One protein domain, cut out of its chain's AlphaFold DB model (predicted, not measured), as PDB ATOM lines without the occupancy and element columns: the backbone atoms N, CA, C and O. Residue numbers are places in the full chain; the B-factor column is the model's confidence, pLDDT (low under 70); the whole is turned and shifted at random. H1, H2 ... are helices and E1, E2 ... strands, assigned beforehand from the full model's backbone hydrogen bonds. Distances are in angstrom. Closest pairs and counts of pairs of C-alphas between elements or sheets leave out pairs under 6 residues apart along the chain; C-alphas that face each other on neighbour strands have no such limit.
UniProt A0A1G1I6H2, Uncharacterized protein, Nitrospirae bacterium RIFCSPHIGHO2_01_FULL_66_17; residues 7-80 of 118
ATOM      1  N   LEU A   7     310.915 307.505 234.444       92.38
ATOM      2  CA  LEU A   7     311.205 308.847 233.945       92.38
ATOM      3  C   LEU A   7     310.840 308.908 232.459       92.38
ATOM      4  O   LEU A   7     311.279 308.059 231.693       92.38
ATOM      5  N   VAL A   8     310.027 309.885 232.068       94.31
ATOM      6  CA  VAL A   8     309.529 310.022 230.685       94.31
ATOM      7  C   VAL A   8     309.768 311.397 230.089       94.31
ATOM      8  O   VAL A   8     309.464 311.632 228.923       94.31
ATOM      9  N   GLY A   9     310.285 312.322 230.886       93.06
ATOM     10  CA  GLY A   9     310.564 313.661 230.420       93.06
ATOM     11  C   GLY A   9     310.969 314.598 231.535       93.06
ATOM     12  O   GLY A   9     311.016 314.232 232.713       93.06
ATOM     13  N   THR A  10     311.228 315.832 231.141       92.69
ATOM     14  CA  THR A  10     311.490 316.940 232.053       92.69
ATOM     15  C   THR A  10     310.755 318.188 231.594       92.69
ATOM     16  O   THR A  10     310.442 318.347 230.417       92.69
ATOM     17  N   VAL A  11     310.473 319.097 232.517       89.69
ATOM     18  CA  VAL A  11     309.947 320.423 232.198       89.69
ATOM     19  C   VAL A  11     310.749 321.472 232.951       89.69
ATOM     20  O   VAL A  11     311.051 321.290 234.128       89.69
ATOM     21  N   HIS A  12     311.138 322.556 232.283       87.62
ATOM     22  CA  HIS A  12     311.822 323.658 232.952       87.62
ATOM     23  C   HIS A  12     310.814 324.731 233.322       87.62
ATOM     24  O   HIS A  12     309.995 325.133 232.499       87.62
ATOM     25  N   VAL A  13     310.915 325.214 234.552       84.19
ATOM     26  CA  VAL A  13     310.200 326.395 235.038       84.19
ATOM     27  C   VAL A  13     311.247 327.467 235.327       84.19
ATOM     28  O   VAL A  13     312.336 327.163 235.807       84.19
ATOM     29  N   PHE A  14     310.969 328.723 235.024       81.12
ATOM     30  CA  PHE A  14     311.859 329.847 235.285       81.12
ATOM     31  C   PHE A  14     311.260 330.665 236.428       81.12
ATOM     32  O   PHE A  14     310.217 331.292 236.273       81.12
ATOM     33  N   GLN A  15     311.898 330.629 237.599       70.44
ATOM     34  CA  GLN A  15     311.532 331.482 238.731       70.44
ATOM     35  C   GLN A  15     312.513 332.660 238.770       70.44
ATOM     36  O   GLN A  15     313.579 332.581 239.378       70.44
ATOM     37  N   GLY A  16     312.172 333.745 238.071       68.56
ATOM     38  CA  GLY A  16     313.032 334.926 237.947       68.56
ATOM     39  C   GLY A  16     314.155 334.770 236.903       68.56
ATOM     40  O   GLY A  16     314.025 333.968 235.979       68.56
ATOM     41  N   PRO A  17     315.256 335.542 237.000       66.25
ATOM     42  CA  PRO A  17     316.303 335.587 235.970       66.25
ATOM     43  C   PRO A  17     317.169 334.318 235.895       66.25
ATOM     44  O   PRO A  17     317.949 334.159 234.957       66.25
ATOM     45  N   ALA A  18     317.057 333.415 236.873       61.25
ATOM     46  CA  ALA A  18     317.807 332.167 236.911       61.25
ATOM     47  C   ALA A  18     316.979 331.003 236.348       61.25
ATOM     48  O   ALA A  18     315.803 330.827 236.677       61.25
ATOM     49  N   LYS A  19     317.618 330.157 235.528       65.94
ATOM     50  CA  LYS A  19     317.026 328.884 235.108       65.94
ATOM     51  C   LYS A  19     316.927 327.965 236.321       65.94
ATOM     52  O   LYS A  19     317.955 327.631 236.902       65.94
ATOM     53  N   SER A  20     315.709 327.589 236.720       72.50
ATOM     54  CA  SER A  20     315.541 326.616 237.801       72.50
ATOM     55  C   SER A  20     315.866 325.201 237.310       72.50
ATOM     56  O   SER A  20     315.990 324.960 236.103       72.50
ATOM     57  N   ASN A  21     316.034 324.268 238.248       80.06
ATOM     58  CA  ASN A  21     316.325 322.879 237.918       80.06
ATOM     59  C   ASN A  21     315.166 322.247 237.122       80.06
ATOM     60  O   ASN A  21     314.002 322.488 237.451       80.06
ATOM     61  N   PRO A  22     315.458 321.406 236.112       86.50
ATOM     62  CA  PRO A  22     314.428 320.658 235.407       86.50
ATOM     63  C   PRO A  22     313.599 319.813 236.372       86.50
ATOM     64  O   PRO A  22     314.121 319.085 237.218       86.50
ATOM     65  N   VAL A  23     312.286 319.873 236.194       88.62
ATOM     66  CA  VAL A  23     311.321 319.062 236.924       88.62
ATOM     67  C   VAL A  23     311.134 317.747 236.188       88.62
ATOM     68  O   VAL A  23     310.673 317.726 235.050       88.62
ATOM     69  N   ALA A  24     311.467 316.641 236.846       91.00
ATOM     70  CA  ALA A  24     311.282 315.311 236.290       91.00
ATOM     71  C   ALA A  24     309.795 314.930 236.191       91.00
ATOM     72  O   ALA A  24     309.021 315.092 237.144       91.00
ATOM     73  N   LEU A  25     309.422 314.372 235.041       93.31
ATOM     74  CA  LEU A  25     308.102 313.828 234.755       93.31
ATOM     75  C   LEU A  25     308.174 312.310 234.779       93.31
ATOM     76  O   LEU A  25     309.001 311.701 234.097       93.31
ATOM     77  N   TYR A  26     307.276 311.696 235.540       94.12
ATOM     78  CA  TYR A  26     307.225 310.248 235.661       94.12
ATOM     79  C   TYR A  26     305.910 309.699 235.139       94.12
ATOM     80  O   TYR A  26     304.841 310.189 235.507       94.12
ATOM     81  N   ALA A  27     306.000 308.639 234.344       94.19
ATOM     82  CA  ALA A  27     304.860 307.837 233.951       94.19
ATOM     83  C   ALA A  27     304.709 306.623 234.859       94.19
ATOM     84  O   ALA A  27     305.687 306.008 235.292       94.19
ATOM     85  N   ARG A  28     303.464 306.225 235.082       93.38
ATOM     86  CA  ARG A  28     303.109 304.907 235.601       93.38
ATOM     87  C   ARG A  28     301.901 304.368 234.851       93.38
ATOM     88  O   ARG A  28     301.082 305.147 234.359       93.38
ATOM     89  N   LYS A  29     301.769 303.046 234.815       92.12
ATOM     90  CA  LYS A  29     300.547 302.381 234.361       92.12
ATOM     91  C   LYS A  29     299.577 302.259 235.540       92.12
ATOM     92  O   LYS A  29     299.974 301.803 236.608       92.12
ATOM     93  N   ASP A  30     298.344 302.703 235.356       88.62
ATOM     94  CA  ASP A  30     297.271 302.707 236.352       88.62
ATOM     95  C   ASP A  30     296.075 301.943 235.761       88.62
ATOM     96  O   ASP A  30     295.265 302.491 235.013       88.62
ATOM     97  N   GLY A  31     296.048 300.625 235.981       87.94
ATOM     98  CA  GLY A  31     295.133 299.718 235.282       87.94
ATOM     99  C   GLY A  31     295.421 299.665 233.777       87.94
ATOM    100  O   GLY A  31     296.517 299.284 233.362       87.94
ATOM    101  N   GLU A  32     294.442 300.049 232.958       89.19
ATOM    102  CA  GLU A  32     294.571 300.131 231.493       89.19
ATOM    103  C   GLU A  32     295.074 301.495 230.995       89.19
ATOM    104  O   GLU A  32     295.392 301.641 229.817       89.19
ATOM    105  N   ALA A  33     295.188 302.490 231.880       91.88
ATOM    106  CA  ALA A  33     295.610 303.839 231.527       91.88
ATOM    107  C   ALA A  33     297.069 304.120 231.916       91.88
ATOM    108  O   ALA A  33     297.670 303.462 232.765       91.88
ATOM    109  N   TYR A  34     297.635 305.151 231.303       93.88
ATOM    110  CA  TYR A  34     298.898 305.770 231.677       93.88
ATOM    111  C   TYR A  34     298.626 307.081 232.395       93.88
ATOM    112  O   TYR A  34     297.768 307.867 231.987       93.88
ATOM    113  N   ARG A  35     299.409 307.325 233.442       94.25
ATOM    114  CA  ARG A  35     299.409 308.561 234.215       94.25
ATOM    115  C   ARG A  35     300.803 309.168 234.195       94.25
ATOM    116  O   ARG A  35     301.748 308.483 234.578       94.25
ATOM    117  N   ILE A  36     300.917 310.434 233.803       94.75
ATOM    118  CA  ILE A  36     302.148 311.233 233.832       94.75
ATOM    119  C   ILE A  36     301.974 312.369 234.836       94.75
ATOM    120  O   ILE A  36     300.958 313.058 234.810       94.75
ATOM    121  N   ALA A  37     302.945 312.566 235.724       93.19
ATOM    122  CA  ALA A  37     302.905 313.642 236.711       93.19
ATOM    123  C   ALA A  37     304.292 314.233 236.973       93.19
ATOM    124  O   ALA A  37     305.303 313.524 236.902       93.19
ATOM    125  N   ALA A  38     304.314 315.515 237.334       89.62
ATOM    126  CA  ALA A  38     305.475 316.141 237.951       89.62
ATOM    127  C   ALA A  38     305.597 315.691 239.416       89.62
ATOM    128  O   ALA A  38     304.595 315.475 240.100       89.62
ATOM    129  N   VAL A  39     306.829 315.521 239.898       80.56
ATOM    130  CA  VAL A  39     307.094 315.016 241.262       80.56
ATOM    131  C   VAL A  39     307.503 316.132 242.232       80.56
ATOM    132  O   VAL A  39     307.619 315.889 243.427       80.56
ATOM    133  N   VAL A  40     307.672 317.364 241.745       81.56
ATOM    134  CA  VAL A  40     308.037 318.516 242.578       81.56
ATOM    135  C   VAL A  40     306.819 319.380 242.892       81.56
ATOM    136  O   VAL A  40     305.967 319.603 242.028       81.56
ATOM    137  N   GLU A  41     306.742 319.895 244.117       76.19
ATOM    138  CA  GLU A  41     305.776 320.936 244.466       76.19
ATOM    139  C   GLU A  41     306.136 322.267 243.781       76.19
ATOM    140  O   GLU A  41     307.321 322.546 243.578       76.19
ATOM    141  N   PRO A  42     305.147 323.094 243.393       81.44
ATOM    142  CA  PRO A  42     303.692 322.928 243.556       81.44
ATOM    143  C   PRO A  42     303.012 322.113 242.433       81.44
ATOM    144  O   PRO A  42     301.789 321.995 242.392       81.44
ATOM    145  N   TRP A  43     303.784 321.540 241.508       83.56
ATOM    146  CA  TRP A  43     303.284 320.959 240.256       83.56
ATOM    147  C   TRP A  43     302.752 319.528 240.363       83.56
ATOM    148  O   TRP A  43     302.326 318.950 239.364       83.56
ATOM    149  N   THR A  44     302.743 318.947 241.560       84.56
ATOM    150  CA  THR A  44     302.272 317.576 241.821       84.56
ATOM    151  C   THR A  44     300.798 317.359 241.456       84.56
ATOM    152  O   THR A  44     300.374 316.222 241.230       84.56
ATOM    153  N   THR A  45     300.019 318.440 241.360       86.31
ATOM    154  CA  THR A  45     298.610 318.442 240.943       86.31
ATOM    155  C   THR A  45     298.430 318.353 239.425       86.31
ATOM    156  O   THR A  45     297.362 317.942 238.961       86.31
ATOM    157  N   VAL A  46     299.461 318.672 238.635       89.94
ATOM    158  CA  VAL A  46     299.413 318.574 237.175       89.94
ATOM    159  C   VAL A  46     299.643 317.127 236.761       89.94
ATOM    160  O   VAL A  46     300.747 316.587 236.840       89.94
ATOM    161  N   VAL A  47     298.562 316.488 236.324       92.75
ATOM    162  CA  VAL A  47     298.543 315.063 235.995       92.75
ATOM    163  C   VAL A  47     297.918 314.858 234.624       92.75
ATOM    164  O   VAL A  47     296.733 315.140 234.440       92.75
ATOM    165  N   GLY A  48     298.696 314.311 233.694       93.69
ATOM    166  CA  GLY A  48     298.214 313.824 232.407       93.69
ATOM    167  C   GLY A  48     297.728 312.383 232.501       93.69
ATOM    168  O   GLY A  48     298.406 311.547 233.101       93.69
ATOM    169  N   ASN A  49     296.580 312.075 231.907       94.12
ATOM    170  CA  ASN A  49     296.021 310.728 231.838       94.12
ATOM    171  C   ASN A  49     295.646 310.370 230.398       94.12
ATOM    172  O   ASN A  49     295.184 311.212 229.631       94.12
ATOM    173  N   GLY A  50     295.800 309.103 230.034       93.06
ATOM    174  CA  GLY A  50     295.356 308.614 228.734       93.06
ATOM    175  C   GLY A  50     295.523 307.106 228.580       93.06
ATOM    176  O   GLY A  50     296.288 306.501 229.322       93.06
ATOM    177  N   PRO A  51     294.845 306.476 227.608       92.44
ATOM    178  CA  PRO A  51     294.957 305.032 227.385       92.44
ATOM    179  C   PRO A  51     296.318 304.629 226.786       92.44
ATOM    180  O   PRO A  51     296.709 303.469 226.835       92.44
ATOM    181  N   THR A  52     297.077 305.590 226.253       92.69
ATOM    182  CA  THR A  52     298.470 305.411 225.827       92.69
ATOM    183  C   THR A  52     299.352 306.470 226.476       92.69
ATOM    184  O   THR A  52     298.875 307.533 226.884       92.69
ATOM    185  N   ILE A  53     300.658 306.205 226.526       92.38
ATOM    186  CA  ILE A  53     301.646 307.155 227.045       92.38
ATOM    187  C   ILE A  53     301.641 308.483 226.270       92.38
ATOM    188  O   ILE A  53     301.692 309.546 226.879       92.38
ATOM    189  N   ASN A  54     301.462 308.433 224.947       93.75
ATOM    190  CA  ASN A  54     301.372 309.613 224.084       93.75
ATOM    191  C   ASN A  54     300.142 310.475 224.397       93.75
ATOM    192  O   ASN A  54     300.232 311.704 224.411       93.75
ATOM    193  N   LYS A  55     298.996 309.843 224.680       93.75
ATOM    194  CA  LYS A  55     297.772 310.558 225.070       93.75
ATOM    195  C   LYS A  55     297.887 311.151 226.469       93.75
ATOM    196  O   LYS A  55     297.476 312.288 226.669       93.75
ATOM    197  N   ALA A  56     298.494 310.423 227.407       93.81
ATOM    198  CA  ALA A  56     298.787 310.957 228.735       93.81
ATOM    199  C   ALA A  56     299.745 312.159 228.666       93.81
ATOM    200  O   ALA A  56     299.542 313.139 229.379       93.81
ATOM    201  N   ALA A  57     300.742 312.124 227.776       93.88
ATOM    202  CA  ALA A  57     301.662 313.236 227.539       93.88
ATOM    203  C   ALA A  57     300.946 314.465 226.951       93.88
ATOM    204  O   ALA A  57     301.152 315.584 227.417       93.88
ATOM    205  N   GLY A  58     300.044 314.265 225.986       93.12
ATOM    206  CA  GLY A  58     299.239 315.353 225.426       93.12
ATOM    207  C   GLY A  58     298.262 315.983 226.419       93.12
ATOM    208  O   GLY A  58     298.128 317.207 226.462       93.12
ATOM    209  N   ASP A  59     297.616 315.171 227.259       93.62
ATOM    210  CA  ASP A  59     296.771 315.663 228.353       93.62
ATOM    211  C   ASP A  59     297.595 316.436 229.400       93.62
ATOM    212  O   ASP A  59     297.179 317.507 229.850       93.62
ATOM    213  N   PHE A  60     298.803 315.956 229.730       93.44
ATOM    214  CA  PHE A  60     299.737 316.679 230.597       93.44
ATOM    215  C   PHE A  60     300.091 318.049 230.012       93.44
ATOM    216  O   PHE A  60     299.982 319.048 230.715       93.44
ATOM    217  N   GLU A  61     300.456 318.126 228.727       92.00
ATOM    218  CA  GLU A  61     300.789 319.397 228.073       92.00
ATOM    219  C   GLU A  61     299.664 320.425 228.140       92.00
ATOM    220  O   GLU A  61     299.927 321.610 228.334       92.00
ATOM    221  N   ILE A  62     298.416 319.992 227.967       91.12
ATOM    222  CA  ILE A  62     297.257 320.889 228.039       91.12
ATOM    223  C   ILE A  62     297.093 321.433 229.452       91.12
ATOM    224  O   ILE A  62     296.956 322.642 229.634       91.12
ATOM    225  N   LYS A  63     297.145 320.556 230.456       91.38
ATOM    226  CA  LYS A  63     297.009 320.953 231.862       91.38
ATOM    227  C   LYS A  63     298.177 321.809 232.336       91.38
ATOM    228  O   LYS A  63     297.974 322.720 233.135       91.38
ATOM    229  N   TRP A  64     299.370 321.540 231.815       88.62
ATOM    230  CA  TRP A  64     300.566 322.336 232.048       88.62
ATOM    231  C   TRP A  64     300.417 323.745 231.467       88.62
ATOM    232  O   TRP A  64     300.630 324.727 232.170       88.62
ATOM    233  N   LYS A  65     299.939 323.860 230.222       87.25
ATOM    234  CA  LYS A  65     299.647 325.153 229.570       87.25
ATOM    235  C   LYS A  65     298.523 325.942 230.250       87.25
ATOM    236  O   LYS A  65     298.472 327.155 230.098       87.25
ATOM    237  N   ALA A  66     297.634 325.265 230.974       88.75
ATOM    238  CA  ALA A  66     296.549 325.882 231.734       88.75
ATOM    239  C   ALA A  66     296.964 326.351 233.141       88.75
ATOM    240  O   ALA A  66     296.144 326.945 233.842       88.75
ATOM    241  N   GLN A  67     298.197 326.075 233.582       86.88
ATOM    242  CA  GLN A  67     298.683 326.601 234.856       86.88
ATOM    243  C   GLN A  67     298.767 328.134 234.804       86.88
ATOM    244  O   GLN A  67     299.057 328.688 233.742       86.88
ATOM    245  N   PRO A  68     298.570 328.835 235.935       84.81
ATOM    246  CA  PRO A  68     298.683 330.292 236.016       84.81
ATOM    247  C   PRO A  68     300.155 330.754 236.007       84.81
ATOM    248  O   PRO A  68     300.566 331.576 236.820       84.81
ATOM    249  N   ILE A  69     300.961 330.190 235.104       79.12
ATOM    250  CA  ILE A  69     302.358 330.545 234.868       79.12
ATOM    251  C   ILE A  69     302.430 331.227 233.495       79.12
ATOM    252  O   ILE A  69     301.916 330.672 232.518       79.12
ATOM    253  N   PRO A  70     303.082 332.391 233.383       79.56
ATOM    254  CA  PRO A  70     303.390 332.999 232.093       79.56
ATOM    255  C   PRO A  70     304.135 332.027 231.162       79.56
ATOM    256  O   PRO A  70     304.997 331.267 231.600       79.56
ATOM    257  N   ALA A  71     303.812 332.033 229.866       76.69
ATOM    258  CA  ALA A  71     304.398 331.097 228.898       76.69
ATOM    259  C   ALA A  71     305.914 331.287 228.694       76.69
ATOM    260  O   ALA A  71     306.598 330.364 228.266       76.69
ATOM    261  N   ASP A  72     306.444 332.467 229.013       80.00
ATOM    262  CA  ASP A  72     307.874 332.786 229.046       80.00
ATOM    263  C   ASP A  72     308.584 332.246 230.300       80.00
ATOM    264  O   ASP A  72     309.811 332.164 230.333       80.00
ATOM    265  N   GLN A  73     307.824 331.821 231.314       82.12
ATOM    266  CA  GLN A  73     308.334 331.277 232.573       82.12
ATOM    267  C   GLN A  73     308.359 329.746 232.616       82.12
ATOM    268  O   GLN A  73     308.626 329.163 233.666       82.12
ATOM    269  N   TYR A  74     308.130 329.059 231.498       82.94
ATOM    270  CA  TYR A  74     308.383 327.624 231.412       82.94
ATOM    271  C   TYR A  74     308.721 327.181 229.986       82.94
ATOM    272  O   TYR A  74     308.319 327.802 229.006       82.94
ATOM    273  N   THR A  75     309.443 326.070 229.849       78.81
ATOM    274  CA  THR A  75     309.585 325.371 228.563       78.81
ATOM    275  C   THR A  75     308.499 324.320 228.435       78.81
ATOM    276  O   THR A  75     308.099 323.724 229.432       78.81
ATOM    277  N   GLY A  76     308.066 323.999 227.214       82.25
ATOM    278  CA  GLY A  76     307.276 322.784 227.005       82.25
ATOM    279  C   GLY A  76     307.980 321.546 227.589       82.25
ATOM    280  O   GLY A  76     309.211 321.554 227.739       82.25
ATOM    281  N   PRO A  77     307.228 320.496 227.956       88.75
ATOM    282  CA  PRO A  77     307.835 319.260 228.415       88.75
ATOM    283  C   PRO A  77     308.711 318.664 227.310       88.75
ATOM    284  O   PRO A  77     308.290 318.496 226.167       88.75
ATOM    285  N   HIS A  78     309.948 318.360 227.676       90.62
ATOM    286  CA  HIS A  78     310.874 317.588 226.871       90.62
ATOM    287  C   HIS A  78     310.623 316.117 227.154       90.62
ATOM    288  O   HIS A  78     310.815 315.654 228.278       90.62
ATOM    289  N   TRP A  79     310.149 315.409 226.138       92.44
ATOM    290  CA  TRP A  79     309.790 314.005 226.232       92.44
ATOM    291  C   TRP A  79     310.964 313.105 225.854       92.44
ATOM    292  O   TRP A  79     311.655 313.358 224.869       92.44
ATOM    293  N   GLU A  80     311.147 312.033 226.615       89.31
ATOM    294  CA  GLU A  80     312.155 311.005 226.363       89.31
ATOM    295  C   GLU A  80     311.541 309.799 225.629       89.31
ATOM    296  O   GLU A  80     310.323 309.677 225.473       89.31
TER     297      GLU A  80
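What this domain is: This is residues 7 to 80 of the 118 residues of an uncharacterized protein of Nitrospirae bacterium RIFCSPHIGHO2_01_FULL_66_17 (UniProt A0A1G1I6H2). A sheet of four strands, E1 to E4, is curled like part of a barrel round one helix, H1, and residues 66 to 80, with no named element, run back to E1, where 78 to 79 pair with 9 to 10. The printed part has 74 residues, with four named strands, then the helix; the sheet E1 - E2 - E3 - E4 is a meander, each strand the antiparallel neighbour of the one before. Its class is mixed, with 36 residues, under half, in named elements. It is compact, radius of gyration of the C-alphas 12.0 A, spanning 42 by 21 by 19 A.

Where its parts are: E2, residues 23 to 30, is 21.6 A long; E3, residues 33 to 38, 17.0 A. E1, residues 7 to 11, 11.8 A, begins at C-alpha 7 (311.205, 308.847, 233.945). E4, residues 47 to 50, measures 10.2 A. H1, residues 53 to 65, 18.3 A, ends at C-alpha 65 (299.647, 325.153, 229.570).

How they stand to each other: Three hairpins have N and O within hydrogen-bond range: E1 and E2 (N 8, O 25, 2.9 A), E2 and E3 (N 28, O 35, 2.9 A), E3 and E4 (N 36, O 48, 2.8 A). H1 is on one face of the sheet, two layers, helix and sheet; the closest C-alphas of E4 and H1, Gly 48 and Phe 60, are 3.7 A apart. In H1 every O i to N i+4 pair is within range. E1 and E4 are apart.

The domain as a whole: The C-alphas farthest apart, Pro 17 and Glu 32, are 41.8 A apart. The printed part has no cut. The link from E1 to E2 is long, 11 residues; pLDDT is under 70 at residues 16 to 19.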